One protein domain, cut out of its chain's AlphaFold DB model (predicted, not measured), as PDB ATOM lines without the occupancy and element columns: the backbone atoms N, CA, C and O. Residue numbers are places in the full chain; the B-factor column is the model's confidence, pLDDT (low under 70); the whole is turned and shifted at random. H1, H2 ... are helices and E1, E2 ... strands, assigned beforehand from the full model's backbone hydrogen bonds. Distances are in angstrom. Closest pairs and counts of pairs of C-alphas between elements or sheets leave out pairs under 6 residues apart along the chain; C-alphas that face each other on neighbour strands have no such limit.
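What this domain is: This is residues 226 to 323 of the 459 residues of the protein "Putative Glutathione S-transferase" of Taphrina deformans (strain PYCC 5710 / ATCC 11124 / CBS 356.35 / IMI 108563 / JCM 9778 / NBRC 8474) (UniProt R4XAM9). A twisted sheet of three strands, E1, E2 and E3, has two helices, H1 and H2, over one face and no named helix over the other. The long links at the two ends of the sheet, E1 to E2 and E2 to H1, make much of the length, and residues 266 to 271 of the second stick out free. The printed part has 98 residues, with three named strands and two named helices in the order E1, E2, H1, H2, E3; the sheet's order is E1, E2, E3, all antiparallel, and the class is mixed, helices and strands. It is only just compact, close to loose, with a radius of gyration of the C-alphas of 15.0 A and spans of 54 by 20 by 18 A.

How they stand to each other: E1, residues 228 to 240, is an edge strand and bends by 84 degrees at residue 237. It forms a hairpin with the inner strand E2, residues 252 to 261, at 155 degrees between directions; N 231 and O 258 are within hydrogen-bond range at 2.8 A, and N 254 and O 236 at 2.8 A. H1, residues 276 to 289, is on the sheet at a height over the sheet of 8.2 A, over E1 and E2. It runs along the strands, at 14 degrees to E1 on the local plane, and the closest C-alphas of H1 and E1 are those of Val 287 and Gly 238, 5.4 A apart. H2, residues 295 to 304, is on the same face, making two layers, helices on one face of a sheet. H1 touches H2 with residues 283 to 287 alone, at a steep tilt of 53 degrees, opposite ways; their closest C-alphas, of Ile 283 and Ile 302, are 6.5 A apart. In both helices every O i to N i+4 pair is within hydrogen-bond range. E3, residues 312 to 320, is the other edge strand, antiparallel to E2 at 171 degrees, with N 316 and O 257 within hydrogen-bond range at 2.8 A. The closest C-alphas of H2 and E3 are those of Leu 295 and Val 317, 6.6 A apart. Residues 239 to 240 of E1 pair with residues 291 to 292, parallel.

Where its parts are: E1 begins at C-alpha 228, (-29.070, -7.550, -13.602), and measures 27.5 A; E2 measures 28.7 A. H1 begins at C-alpha 276, (-26.991, -9.064, -23.447), and measures 20.0 A, and H2 measures 14.2 A. E3 measures 23.8 A and ends at C-alpha 320, (-35.610, -31.540, -24.273).

The domain as a whole: The two C-alphas farthest apart, those of Phe 245 and Gly 268, are 54.8 A apart. The printed part has no cut. The links E1 to E2 and E2 to H1 are long, H1 to H2 is tight and H2 to E3 is short. Mean pLDDT of the printed part is 77.3; residues 226 to 227, 243 to 249, 263 to 275 and 306 to 310 are under 70.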
ATOM      1  N   PRO A 226     -29.497  -6.879  -6.887       56.69
ATOM      2  CA  PRO A 226     -28.494  -6.188  -7.687       56.69
ATOM      3  C   PRO A 226     -29.041  -6.046  -9.099       56.69
ATOM      4  O   PRO A 226     -29.648  -7.006  -9.578       56.69
ATOM      5  N   ASP A 227     -28.882  -4.875  -9.718       66.44
ATOM      6  CA  ASP A 227     -29.288  -4.677 -11.107       66.44
ATOM      7  C   ASP A 227     -28.701  -5.820 -11.933       66.44
ATOM      8  O   ASP A 227     -27.544  -6.206 -11.749       66.44
ATOM      9  N   TYR A 228     -29.505  -6.418 -12.801       75.06
ATOM     10  CA  TYR A 228     -29.070  -7.550 -13.602       75.06
ATOM     11  C   TYR A 228     -29.632  -7.442 -15.005       75.06
ATOM     12  O   TYR A 228     -30.735  -6.941 -15.224       75.06
ATOM     13  N   ILE A 229     -28.860  -7.947 -15.954       78.31
ATOM     14  CA  ILE A 229     -29.366  -8.285 -17.275       78.31
ATOM     15  C   ILE A 229     -29.851  -9.729 -17.236       78.31
ATOM     16  O   ILE A 229     -29.303 -10.559 -16.505       78.31
ATOM     17  N   PHE A 230     -30.883 -10.033 -18.009       82.75
ATOM     18  CA  PHE A 230     -31.418 -11.382 -18.107       82.75
ATOM     19  C   PHE A 230     -31.587 -11.790 -19.566       82.75
ATOM     20  O   PHE A 230     -31.900 -10.976 -20.434       82.75
ATOM     21  N   LEU A 231     -31.351 -13.071 -19.810       83.44
ATOM     22  CA  LEU A 231     -31.703 -13.794 -21.016       83.44
ATOM     23  C   LEU A 231     -32.715 -14.852 -20.599       83.44
ATOM     24  O   LEU A 231     -32.410 -15.703 -19.764       83.44
ATOM     25  N   GLU A 232     -33.910 -14.794 -21.166       85.00
ATOM     26  CA  GLU A 232     -34.947 -15.796 -20.947       85.00
ATOM     27  C   GLU A 232     -35.057 -16.688 -22.177       85.00
ATOM     28  O   GLU A 232     -35.169 -16.204 -23.302       85.00
ATOM     29  N   GLU A 233     -35.020 -17.997 -21.944       86.38
ATOM     30  CA  GLU A 233     -35.253 -19.028 -22.950       86.38
ATOM     31  C   GLU A 233     -34.424 -18.884 -24.240       86.38
ATOM     32  O   GLU A 233     -34.952 -18.983 -25.350       86.38
ATOM     33  N   LEU A 234     -33.104 -18.707 -24.126       91.12
ATOM     34  CA  LEU A 234     -32.201 -18.812 -25.272       91.12
ATOM     35  C   LEU A 234     -32.224 -20.251 -25.807       91.12
ATOM     36  O   LEU A 234     -31.700 -21.170 -25.177       91.12
ATOM     37  N   ARG A 235     -32.851 -20.442 -26.970       93.94
ATOM     38  CA  ARG A 235     -33.018 -21.749 -27.620       93.94
ATOM     39  C   ARG A 235     -31.839 -22.043 -28.537       93.94
ATOM     40  O   ARG A 235     -31.594 -21.309 -29.489       93.94
ATOM     41  N   LEU A 236     -31.144 -23.137 -28.260       94.12
ATOM     42  CA  LEU A 236     -29.954 -23.598 -28.969       94.12
ATOM     43  C   LEU A 236     -30.077 -25.087 -29.300       94.12
ATOM     44  O   LEU A 236     -30.959 -25.791 -28.809       94.12
ATOM     45  N   VAL A 237     -29.164 -25.580 -30.133       92.50
ATOM     46  CA  VAL A 237     -29.025 -27.007 -30.433       92.50
ATOM     47  C   VAL A 237     -27.587 -27.410 -30.141       92.50
ATOM     48  O   VAL A 237     -26.665 -26.866 -30.739       92.50
ATOM     49  N   GLY A 238     -27.385 -28.357 -29.226       90.19
ATOM     50  CA  GLY A 238     -26.046 -28.725 -28.757       90.19
ATOM     51  C   GLY A 238     -25.916 -30.190 -28.366       90.19
ATOM     52  O   GLY A 238     -26.908 -30.890 -28.153       90.19
ATOM     53  N   LYS A 239     -24.673 -30.667 -28.284       89.88
ATOM     54  CA  LYS A 239     -24.343 -32.050 -27.914       89.88
ATOM     55  C   LYS A 239     -24.189 -32.153 -26.395       89.88
ATOM     56  O   LYS A 239     -23.116 -31.863 -25.870       89.88
ATOM     57  N   VAL A 240     -25.261 -32.525 -25.691       87.19
ATOM     58  CA  VAL A 240     -25.279 -32.609 -24.219       87.19
ATOM     59  C   VAL A 240     -25.806 -33.958 -23.737       87.19
ATOM     60  O   VAL A 240     -26.995 -34.270 -23.852       87.19
ATOM     61  N   GLY A 241     -24.906 -34.727 -23.134       78.38
ATOM     62  CA  GLY A 241     -25.158 -36.059 -22.609       78.38
ATOM     63  C   GLY A 241     -25.449 -37.104 -23.674       78.38
ATOM     64  O   GLY A 241     -25.359 -36.870 -24.878       78.38
ATOM     65  N   LEU A 242     -25.769 -38.309 -23.210       70.81
ATOM     66  CA  LEU A 242     -26.100 -39.418 -24.097       70.81
ATOM     67  C   LEU A 242     -27.563 -39.329 -24.559       70.81
ATOM     68  O   LEU A 242     -28.437 -38.776 -23.886       70.81
ATOM     69  N   SER A 243     -27.868 -39.950 -25.692       65.38
ATOM     70  CA  SER A 243     -29.259 -40.158 -26.097       65.38
ATOM     71  C   SER A 243     -29.973 -41.224 -25.258       65.38
ATOM     72  O   SER A 243     -29.354 -41.951 -24.476       65.38
ATOM     73  N   ALA A 244     -31.288 -41.357 -25.460       59.59
ATOM     74  CA  ALA A 244     -32.111 -42.385 -24.817       59.59
ATOM     75  C   ALA A 244     -31.657 -43.821 -25.152       59.59
ATOM     76  O   ALA A 244     -31.998 -44.755 -24.440       59.59
ATOM     77  N   PHE A 245     -30.865 -43.980 -26.216       62.25
ATOM     78  CA  PHE A 245     -30.285 -45.245 -26.671       62.25
ATOM     79  C   PHE A 245     -28.750 -45.249 -26.552       62.25
ATOM     80  O   PHE A 245     -28.066 -45.966 -27.273       62.25
ATOM     81  N   SER A 246     -28.197 -44.397 -25.683       65.12
ATOM     82  CA  SER A 246     -26.764 -44.321 -25.365       65.12
ATOM     83  C   SER A 246     -25.826 -43.911 -26.511       65.12
ATOM     84  O   SER A 246     -24.611 -44.030 -26.388       65.12
ATOM     85  N   PHE A 247     -26.345 -43.346 -27.607       63.41
ATOM     86  CA  PHE A 247     -25.514 -42.665 -28.613       63.41
ATOM     87  C   PHE A 247     -24.965 -41.337 -28.065       63.41
ATOM     88  O   PHE A 247     -25.755 -40.517 -27.589       63.41
ATOM     89  N   ALA A 248     -23.650 -41.118 -28.162       57.31
ATOM     90  CA  ALA A 248     -22.938 -39.985 -27.554       57.31
ATOM     91  C   ALA A 248     -22.850 -38.708 -28.418       57.31
ATOM     92  O   ALA A 248     -22.365 -37.689 -27.944       57.31
ATOM     93  N   GLU A 249     -23.328 -38.732 -29.668       61.59
ATOM     94  CA  GLU A 249     -23.092 -37.636 -30.631       61.59
ATOM     95  C   GLU A 249     -24.362 -36.955 -31.162       61.59
ATOM     96  O   GLU A 249     -24.316 -36.210 -32.143       61.59
ATOM     97  N   ARG A 250     -25.518 -37.187 -30.532       78.50
ATOM     98  CA  ARG A 250     -26.776 -36.558 -30.952       78.50
ATOM     99  C   ARG A 250     -26.902 -35.154 -30.359       78.50
ATOM    100  O   ARG A 250     -26.725 -34.977 -29.158       78.50
ATOM    101  N   SER A 251     -27.273 -34.181 -31.187       86.62
ATOM    102  CA  SER A 251     -27.640 -32.848 -30.705       86.62
ATOM    103  C   SER A 251     -29.085 -32.819 -30.204       86.62
ATOM    104  O   SER A 251     -29.973 -33.427 -30.810       86.62
ATOM    105  N   PHE A 252     -29.317 -32.089 -29.118       88.00
ATOM    106  CA  PHE A 252     -30.628 -31.888 -28.502       88.00
ATOM    107  C   PHE A 252     -31.022 -30.409 -28.541       88.00
ATOM    108  O   PHE A 252     -30.131 -29.554 -28.498       88.00
ATOM    109  N   PRO A 253     -32.329 -30.095 -28.599       92.62
ATOM    110  CA  PRO A 253     -32.821 -28.764 -28.273       92.62
ATOM    111  C   PRO A 253     -32.503 -28.446 -26.808       92.62
ATOM    112  O   PRO A 253     -32.822 -29.227 -25.906       92.62
ATOM    113  N   ILE A 254     -31.848 -27.311 -26.587       94.00
ATOM    114  CA  ILE A 254     -31.443 -26.821 -25.272       94.00
ATOM    115  C   ILE A 254     -32.025 -25.425 -25.094       94.00
ATOM    116  O   ILE A 254     -31.912 -24.587 -25.985       94.00
ATOM    117  N   THR A 255     -32.607 -25.167 -23.932       93.50
ATOM    118  CA  THR A 255     -33.109 -23.846 -23.555       93.50
ATOM    119  C   THR A 255     -32.306 -23.348 -22.363       93.50
ATOM    120  O   THR A 255     -32.213 -24.044 -21.352       93.50
ATOM    121  N   ILE A 256     -31.712 -22.162 -22.479       92.25
ATOM    122  CA  ILE A 256     -30.876 -21.560 -21.435       92.25
ATOM    123  C   ILE A 256     -31.492 -20.234 -21.008       92.25
ATOM    124  O   ILE A 256     -31.621 -19.319 -21.817       92.25
ATOM    125  N   SER A 257     -31.834 -20.114 -19.731       89.69
ATOM    126  CA  SER A 257     -32.164 -18.834 -19.108       89.69
ATOM    127  C   SER A 257     -31.041 -18.463 -18.155       89.69
ATOM    128  O   SER A 257     -30.594 -19.298 -17.370       89.69
ATOM    129  N   ALA A 258     -30.556 -17.231 -18.219       88.31
ATOM    130  CA  ALA A 258     -29.465 -16.794 -17.366       88.31
ATOM    131  C   ALA A 258     -29.608 -15.326 -16.986       88.31
ATOM    132  O   ALA A 258     -30.032 -14.501 -17.794       88.31
ATOM    133  N   SER A 259     -29.214 -14.987 -15.763       84.25
ATOM    134  CA  SER A 259     -29.134 -13.603 -15.310       84.25
ATOM    135  C   SER A 259     -27.755 -13.287 -14.759       84.25
ATOM    136  O   SER A 259     -27.124 -14.106 -14.081       84.25
ATOM    137  N   VAL A 260     -27.276 -12.084 -15.070       80.56
ATOM    138  CA  VAL A 260     -25.935 -11.641 -14.695       80.56
ATOM    139  C   VAL A 260     -25.979 -10.243 -14.116       80.56
ATOM    140  O   VAL A 260     -26.670  -9.352 -14.606       80.56
ATOM    141  N   MET A 261     -25.243 -10.086 -13.030       75.25
ATOM    142  CA  MET A 261     -25.154  -8.882 -12.227       75.25
ATOM    143  C   MET A 261     -24.502  -7.761 -13.033       75.25
ATOM    144  O   MET A 261     -23.378  -7.919 -13.513       75.25
ATOM    145  N   THR A 262     -25.161  -6.610 -13.117       70.19
ATOM    146  CA  THR A 262     -24.593  -5.388 -13.688       70.19
ATOM    147  C   THR A 262     -24.263  -4.372 -12.598       70.19
ATOM    148  O   THR A 262     -24.792  -4.402 -11.484       70.19
ATOM    149  N   LYS A 263     -23.343  -3.458 -12.914       61.47
ATOM    150  CA  LYS A 263     -23.112  -2.267 -12.096       61.47
ATOM    151  C   LYS A 263     -24.174  -1.215 -12.449       61.47
ATOM    152  O   LYS A 263     -24.569  -1.148 -13.613       61.47
ATOM    153  N   PRO A 264     -24.611  -0.374 -11.497       56.38
ATOM    154  CA  PRO A 264     -25.483   0.755 -11.807       56.38
ATOM    155  C   PRO A 264     -24.781   1.698 -12.796       56.38
ATOM    156  O   PRO A 264     -23.669   2.149 -12.518       56.38
ATOM    157  N   VAL A 265     -25.410   2.001 -13.935       55.22
ATOM    158  CA  VAL A 265     -24.886   2.951 -14.934       55.22
ATOM    159  C   VAL A 265     -25.686   4.256 -14.851       55.22
ATOM    160  O   VAL A 265     -26.914   4.233 -14.768       55.22
ATOM    161  N   GLN A 266     -25.004   5.406 -14.851       43.41
ATOM    162  CA  GLN A 266     -25.659   6.718 -14.951       43.41
ATOM    163  C   GLN A 266     -26.233   6.920 -16.360       43.41
ATOM    164  O   GLN A 266     -25.584   6.609 -17.356       43.41
ATOM    165  N   ALA A 267     -27.446   7.471 -16.451       40.81
ATOM    166  CA  ALA A 267     -28.077   7.764 -17.735       40.81
ATOM    167  C   ALA A 267     -27.187   8.689 -18.594       40.81
ATOM    168  O   ALA A 267     -26.795   9.759 -18.134       40.81
ATOM    169  N   GLY A 268     -26.891   8.280 -19.836       48.75
ATOM    170  CA  GLY A 268     -26.081   9.052 -20.794       48.75
ATOM    171  C   GLY A 268     -24.593   8.681 -20.874       48.75
ATOM    172  O   GLY A 268     -23.850   9.359 -21.575       48.75
ATOM    173  N   SER A 269     -24.156   7.627 -20.179       50.50
ATOM    174  CA  SER A 269     -22.799   7.073 -20.266       50.50
ATOM    175  C   SER A 269     -22.754   5.858 -21.202       50.50
ATOM    176  O   SER A 269     -23.415   4.859 -20.920       50.50
ATOM    177  N   ASP A 270     -21.930   5.907 -22.255       52.44
ATOM    178  CA  ASP A 270     -21.608   4.749 -23.118       52.44
ATOM    179  C   ASP A 270     -20.553   3.812 -22.488       52.44
ATOM    180  O   ASP A 270     -20.283   2.720 -22.994       52.44
ATOM    181  N   GLU A 271     -19.945   4.211 -21.368       46.84
ATOM    182  CA  GLU A 271     -19.004   3.374 -20.627       46.84
ATOM    183  C   GLU A 271     -19.767   2.327 -19.791       46.84
ATOM    184  O   GLU A 271     -20.473   2.663 -18.842       46.84
ATOM    185  N   TYR A 272     -19.566   1.045 -20.127       51.72
ATOM    186  CA  TYR A 272     -20.003  -0.163 -19.395       51.72
ATOM    187  C   TYR A 272     -21.457  -0.644 -19.557       51.72
ATOM    188  O   TYR A 272     -22.044  -1.174 -18.611       51.72
ATOM    189  N   ALA A 273     -22.023  -0.609 -20.764       53.09
ATOM    190  CA  ALA A 273     -23.171  -1.465 -21.066       53.09
ATOM    191  C   ALA A 273     -22.692  -2.913 -21.305       53.09
ATOM    192  O   ALA A 273     -22.176  -3.226 -22.375       53.09
ATOM    193  N   ILE A 274     -22.857  -3.817 -20.328       58.31
ATOM    194  CA  ILE A 274     -22.785  -5.258 -20.615       58.31
ATOM    195  C   ILE A 274     -23.917  -5.550 -21.605       58.31
ATOM    196  O   ILE A 274     -25.096  -5.497 -21.251       58.31
ATOM    197  N   SER A 275     -23.571  -5.812 -22.862       66.88
ATOM    198  CA  SER A 275     -24.562  -6.133 -23.879       66.88
ATOM    199  C   SER A 275     -25.035  -7.565 -23.660       66.88
ATOM    200  O   SER A 275     -24.258  -8.510 -23.783       66.88
ATOM    201  N   TYR A 276     -26.328  -7.752 -23.399       72.00
ATOM    202  CA  TYR A 276     -26.991  -9.064 -23.447       72.00
ATOM    203  C   TYR A 276     -26.688  -9.818 -24.761       72.00
ATOM    204  O   TYR A 276     -26.700 -11.049 -24.787       72.00
ATOM    205  N   GLY A 277     -26.346  -9.097 -25.838       76.62
ATOM    206  CA  GLY A 277     -25.871  -9.669 -27.095       76.62
ATOM    207  C   GLY A 277     -24.512 -10.371 -26.996       76.62
ATOM    208  O   GLY A 277     -24.329 -11.404 -27.637       76.62
ATOM    209  N   ASP A 278     -23.579  -9.874 -26.180       78.38
ATOM    210  CA  ASP A 278     -22.283 -10.529 -25.965       78.38
ATOM    211  C   ASP A 278     -22.439 -11.799 -25.125       78.38
ATOM    212  O   ASP A 278     -21.857 -12.829 -25.459       78.38
ATOM    213  N   VAL A 279     -23.310 -11.762 -24.110       80.12
ATOM    214  CA  VAL A 279     -23.676 -12.937 -23.297       80.12
ATOM    215  C   VAL A 279     -24.286 -14.030 -24.163       80.12
ATOM    216  O   VAL A 279     -23.870 -15.184 -24.113       80.12
ATOM    217  N   CYS A 280     -25.256 -13.648 -24.995       86.12
ATOM    218  CA  CYS A 280     -25.913 -14.551 -25.926       86.12
ATOM    219  C   CYS A 280     -24.904 -15.174 -26.902       86.12
ATOM    220  O   CYS A 280     -24.895 -16.393 -27.083       86.12
ATOM    221  N   ARG A 281     -24.010 -14.362 -27.486       87.06
ATOM    222  CA  ARG A 281     -22.980 -14.832 -28.426       87.06
ATOM    223  C   ARG A 281     -22.008 -15.810 -27.767       87.06
ATOM    224  O   ARG A 281     -21.675 -16.821 -28.380       87.06
ATOM    225  N   GLU A 282     -21.583 -15.536 -26.537       86.81
ATOM    226  CA  GLU A 282     -20.642 -16.394 -25.814       86.81
ATOM    227  C   GLU A 282     -21.278 -17.735 -25.430       86.81
ATOM    228  O   GLU A 282     -20.710 -18.785 -25.727       86.81
ATOM    229  N   ILE A 283     -22.495 -17.727 -24.865       89.56
ATOM    230  CA  ILE A 283     -23.233 -18.963 -24.552       89.56
ATOM    231  C   ILE A 283     -23.464 -19.783 -25.828       89.56
ATOM    232  O   ILE A 283     -23.220 -20.990 -25.837       89.56
ATOM    233  N   THR A 284     -23.877 -19.132 -26.919       91.50
ATOM    234  CA  THR A 284     -24.085 -19.792 -28.219       91.50
ATOM    235  C   THR A 284     -22.802 -20.467 -28.700       91.50
ATOM    236  O   THR A 284     -22.804 -21.657 -29.012       91.50
ATOM    237  N   LYS A 285     -21.673 -19.747 -28.667       91.44
ATOM    238  CA  LYS A 285     -20.361 -20.270 -29.063       91.44
ATOM    239  C   LYS A 285     -19.933 -21.470 -28.213       91.44
ATOM    240  O   LYS A 285     -19.429 -22.449 -28.757       91.44
ATOM    241  N   ILE A 286     -20.148 -21.414 -26.898       91.06
ATOM    242  CA  ILE A 286     -19.852 -22.524 -25.981       91.06
ATOM    243  C   ILE A 286     -20.651 -23.768 -26.377       91.06
ATOM    244  O   ILE A 286     -20.064 -24.841 -26.510       91.06
ATOM    245  N   VAL A 287     -21.959 -23.621 -26.600       91.56
ATOM    246  CA  VAL A 287     -22.854 -24.741 -26.930       91.56
ATOM    247  C   VAL A 287     -22.527 -25.357 -28.295       91.56
ATOM    248  O   VAL A 287     -22.547 -26.580 -28.421       91.56
ATOM    249  N   GLU A 288     -22.197 -24.543 -29.299       89.88
ATOM    250  CA  GLU A 288     -21.914 -25.012 -30.663       89.88
ATOM    251  C   GLU A 288     -20.536 -25.678 -30.811       89.88
ATOM    252  O   GLU A 288     -20.385 -26.617 -31.595       89.88
ATOM    253  N   GLN A 289     -19.520 -25.200 -30.083       88.88
ATOM    254  CA  GLN A 289     -18.127 -25.633 -30.270       88.88
ATOM    255  C   GLN A 289     -17.713 -26.814 -29.390       88.88
ATOM    256  O   GLN A 289     -16.655 -27.402 -29.617       88.88
ATOM    257  N   ASN A 290     -18.519 -27.168 -28.389       88.62
ATOM    258  CA  ASN A 290     -18.168 -28.179 -27.397       88.62
ATOM    259  C   ASN A 290     -19.170 -29.337 -27.385       88.62
ATOM    260  O   ASN A 290     -20.248 -29.297 -27.976       88.62
ATOM    261  N   SER A 291     -18.790 -30.417 -26.713       87.81
ATOM    262  CA  SER A 291     -19.681 -31.526 -26.376       87.81
ATOM    263  C   SER A 291     -19.593 -31.760 -24.880       87.81
ATOM    264  O   SER A 291     -18.498 -31.758 -24.319       87.81
ATOM    265  N   PHE A 292     -20.741 -31.944 -24.244       87.06
ATOM    266  CA  PHE A 292     -20.863 -31.965 -22.792       87.06
ATOM    267  C   PHE A 292     -21.360 -33.323 -22.333       87.06
ATOM    268  O   PHE A 292     -22.209 -33.934 -22.986       87.06
ATOM    269  N   LYS A 293     -20.875 -33.792 -21.183       83.12
ATOM    270  CA  LYS A 293     -21.322 -35.075 -20.617       83.12
ATOM    271  C   LYS A 293     -22.752 -35.036 -20.078       83.12
ATOM    272  O   LYS A 293     -23.387 -36.079 -20.045       83.12
ATOM    273  N   GLY A 294     -23.245 -33.865 -19.686       86.25
ATOM    274  CA  GLY A 294     -24.563 -33.649 -19.086       86.25
ATOM    275  C   GLY A 294     -24.841 -32.155 -18.904       86.25
ATOM    276  O   GLY A 294     -23.997 -31.322 -19.257       86.25
ATOM    277  N   LEU A 295     -26.010 -31.803 -18.362       88.88
ATOM    278  CA  LEU A 295     -26.380 -30.396 -18.156       88.88
ATOM    279  C   LEU A 295     -25.482 -29.697 -17.128       88.88
ATOM    280  O   LEU A 295     -25.177 -28.519 -17.279       88.88
ATOM    281  N   GLU A 296     -25.009 -30.433 -16.127       85.94
ATOM    282  CA  GLU A 296     -24.094 -29.967 -15.084       85.94
ATOM    283  C   GLU A 296     -22.727 -29.557 -15.658       85.94
ATOM    284  O   GLU A 296     -22.122 -28.574 -15.223       85.94
ATOM    285  N   ASP A 297     -22.238 -30.303 -16.653       83.75
ATOM    286  CA  ASP A 297     -20.978 -30.026 -17.352       83.75
ATOM    287  C   ASP A 297     -21.124 -28.785 -18.244       83.75
ATOM    288  O   ASP A 297     -20.307 -27.867 -18.172       83.75
ATOM    289  N   LEU A 298     -22.232 -28.691 -18.991       88.81
ATOM    290  CA  LEU A 298     -22.581 -27.488 -19.751       88.81
ATOM    291  C   LEU A 298     -22.671 -26.253 -18.842       88.81
ATOM    292  O   LEU A 298     -22.031 -25.238 -19.117       88.81
ATOM    293  N   ALA A 299     -23.407 -26.347 -17.734       88.50
ATOM    294  CA  ALA A 299     -23.530 -25.263 -16.770       88.50
ATOM    295  C   ALA A 299     -22.165 -24.866 -16.190       88.50
ATOM    296  O   ALA A 299     -21.855 -23.681 -16.103       88.50
ATOM    297  N   SER A 300     -21.308 -25.839 -15.862       84.12
ATOM    298  CA  SER A 300     -19.952 -25.575 -15.365       84.12
ATOM    299  C   SER A 300     -19.109 -24.778 -16.356       84.12
ATOM    300  O   SER A 300     -18.425 -23.842 -15.950       84.12
ATOM    301  N   VAL A 301     -19.159 -25.123 -17.647       86.19
ATOM    302  CA  VAL A 301     -18.399 -24.414 -18.688       86.19
ATOM    303  C   VAL A 301     -18.949 -23.004 -18.910       86.19
ATOM    304  O   VAL A 301     -18.158 -22.067 -18.996       86.19
ATOM    305  N   ILE A 302     -20.276 -22.825 -18.923       86.75
ATOM    306  CA  ILE A 302     -20.907 -21.493 -19.013       86.75
ATOM    307  C   ILE A 302     -20.463 -20.605 -17.843       86.75
ATOM    308  O   ILE A 302     -20.067 -19.460 -18.049       86.75
ATOM    309  N   LEU A 303     -20.462 -21.142 -16.621       82.06
ATOM    310  CA  LEU A 303     -20.074 -20.399 -15.418       82.06
ATOM    311  C   LEU A 303     -18.575 -20.051 -15.374       82.06
ATOM    312  O   LEU A 303     -18.202 -19.099 -14.690       82.06
ATOM    313  N   GLN A 304     -17.721 -20.806 -16.076       78.38
ATOM    314  CA  GLN A 304     -16.269 -20.580 -16.164       78.38
ATOM    315  C   GLN A 304     -15.850 -19.648 -17.314       78.38
ATOM    316  O   GLN A 304     -14.673 -19.287 -17.395       78.38
ATOM    317  N   ALA A 305     -16.767 -19.270 -18.209       72.31
ATOM    318  CA  ALA A 305     -16.455 -18.409 -19.346       72.31
ATOM    319  C   ALA A 305     -15.935 -17.020 -18.892       72.31
ATOM    320  O   ALA A 305     -16.436 -16.482 -17.898       72.31
ATOM    321  N   PRO A 306     -14.933 -16.421 -19.574       56.31
ATOM    322  CA  PRO A 306     -14.325 -15.156 -19.159       56.31
ATOM    323  C   PRO A 306     -15.336 -14.011 -19.005       56.31
ATOM    324  O   PRO A 306     -16.231 -13.813 -19.821       56.31
ATOM    325  N   SER A 307     -15.138 -13.228 -17.945       53.69
ATOM    326  CA  SER A 307     -16.054 -12.254 -17.348       53.69
ATOM    327  C   SER A 307     -16.270 -10.951 -18.137       53.69
ATOM    328  O   SER A 307     -16.136  -9.864 -17.571       53.69
ATOM    329  N   THR A 308     -16.663 -11.010 -19.409       52.66
ATOM    330  CA  THR A 308     -17.271  -9.837 -20.079       52.66
ATOM    331  C   THR A 308     -18.653  -9.491 -19.505       52.66
ATOM    332  O   THR A 308     -19.201  -8.442 -19.825       52.66
ATOM    333  N   VAL A 309     -19.197 -10.338 -18.618       53.44
ATOM    334  CA  VAL A 309     -20.603 -10.293 -18.192       53.44
ATOM    335  C   VAL A 309     -20.824  -9.952 -16.707       53.44
ATOM    336  O   VAL A 309     -21.949  -9.703 -16.301       53.44
ATOM    337  N   GLY A 310     -19.787  -9.851 -15.873       61.69
ATOM    338  CA  GLY A 310     -19.972  -9.663 -14.423       61.69
ATOM    339  C   GLY A 310     -20.237 -10.980 -13.675       61.69
ATOM    340  O   GLY A 310     -19.876 -12.050 -14.158       61.69
ATOM    341  N   ALA A 311     -20.790 -10.910 -12.458       73.00
ATOM    342  CA  ALA A 311     -21.038 -12.088 -11.616       73.00
ATOM    343  C   ALA A 311     -22.385 -12.751 -11.963       73.00
ATOM    344  O   ALA A 311     -23.386 -12.056 -12.107       73.00
ATOM    345  N   TRP A 312     -22.438 -14.080 -12.077       76.00
ATOM    346  CA  TRP A 312     -23.688 -14.806 -12.345       76.00
ATOM    347  C   TRP A 312     -24.664 -14.698 -11.170       76.00
ATOM    348  O   TRP A 312     -24.273 -14.856 -10.014       76.00
ATOM    349  N   ARG A 313     -25.938 -14.438 -11.477       75.69
ATOM    350  CA  ARG A 313     -27.037 -14.422 -10.503       75.69
ATOM    351  C   ARG A 313     -27.834 -15.717 -10.556       75.69
ATOM    352  O   ARG A 313     -28.140 -16.273  -9.514       75.69
ATOM    353  N   GLU A 314     -28.202 -16.166 -11.745       85.38
ATOM    354  CA  GLU A 314     -29.014 -17.366 -11.925       85.38
ATOM    355  C   GLU A 314     -28.683 -18.009 -13.264       85.38
ATOM    356  O   GLU A 314     -28.416 -17.308 -14.246       85.38
ATOM    357  N   LEU A 315     -28.716 -19.336 -13.304       89.31
ATOM    358  CA  LEU A 315     -28.566 -20.112 -14.524       89.31
ATOM    359  C   LEU A 315     -29.534 -21.292 -14.493       89.31
ATOM    360  O   LEU A 315     -29.500 -22.114 -13.580       89.31
ATOM    361  N   VAL A 316     -30.355 -21.398 -15.530       92.00
ATOM    362  CA  VAL A 316     -31.244 -22.528 -15.776       92.00
ATOM    363  C   VAL A 316     -30.929 -23.080 -17.154       92.00
ATOM    364  O   VAL A 316     -31.052 -22.380 -18.158       92.00
ATOM    365  N   VAL A 317     -30.535 -24.346 -17.210       93.81
ATOM    366  CA  VAL A 317     -30.244 -25.063 -18.452       93.81
ATOM    367  C   VAL A 317     -31.232 -26.209 -18.572       93.81
ATOM    368  O   VAL A 317     -31.356 -27.024 -17.661       93.81
ATOM    369  N   GLN A 318     -31.946 -26.279 -19.689       93.75
ATOM    370  CA  GLN A 318     -32.944 -27.311 -19.958       93.75
ATOM    371  C   GLN A 318     -32.576 -28.062 -21.229       93.75
ATOM    372  O   GLN A 318     -32.225 -27.438 -22.226       93.75
ATOM    373  N   LYS A 319     -32.698 -29.387 -21.215       92.56
ATOM    374  CA  LYS A 319     -32.555 -30.248 -22.392       92.56
ATOM    375  C   LYS A 319     -33.869 -30.961 -22.655       92.56
ATOM    376  O   LYS A 319     -34.368 -31.667 -21.780       92.56
ATOM    377  N   GLU A 320     -34.411 -30.811 -23.857       88.75
ATOM    378  CA  GLU A 320     -35.610 -31.540 -24.273       88.75
ATOM    379  C   GLU A 320     -35.227 -32.935 -24.792       88.75
ATOM    380  O   GLU A 320     -34.413 -33.089 -25.710       88.75
ATOM    381  N   GLY A 321     -35.810 -33.975 -24.194       81.88
ATOM    382  CA  GLY A 321     -35.515 -35.372 -24.509       81.88
ATOM    383  C   GLY A 321     -34.147 -35.879 -24.020       81.88
ATOM    384  O   GLY A 321     -33.533 -35.359 -23.093       81.88
ATOM    385  N   GLY A 322     -33.678 -36.980 -24.614       79.06
ATOM    386  CA  GLY A 322     -32.417 -37.650 -24.247       79.06
ATOM    387  C   GLY A 322     -32.536 -38.679 -23.115       79.06
ATOM    388  O   GLY A 322     -31.722 -39.600 -23.058       79.06
ATOM    389  N   ILE A 323     -33.585 -38.596 -22.294       82.31
ATOM    390  CA  ILE A 323     -34.003 -39.639 -21.348       82.31
ATOM    391  C   ILE A 323     -35.286 -40.282 -21.883       82.31
ATOM    392  O   ILE A 323     -36.212 -39.592 -22.306       82.31
TER     393      ILE A 323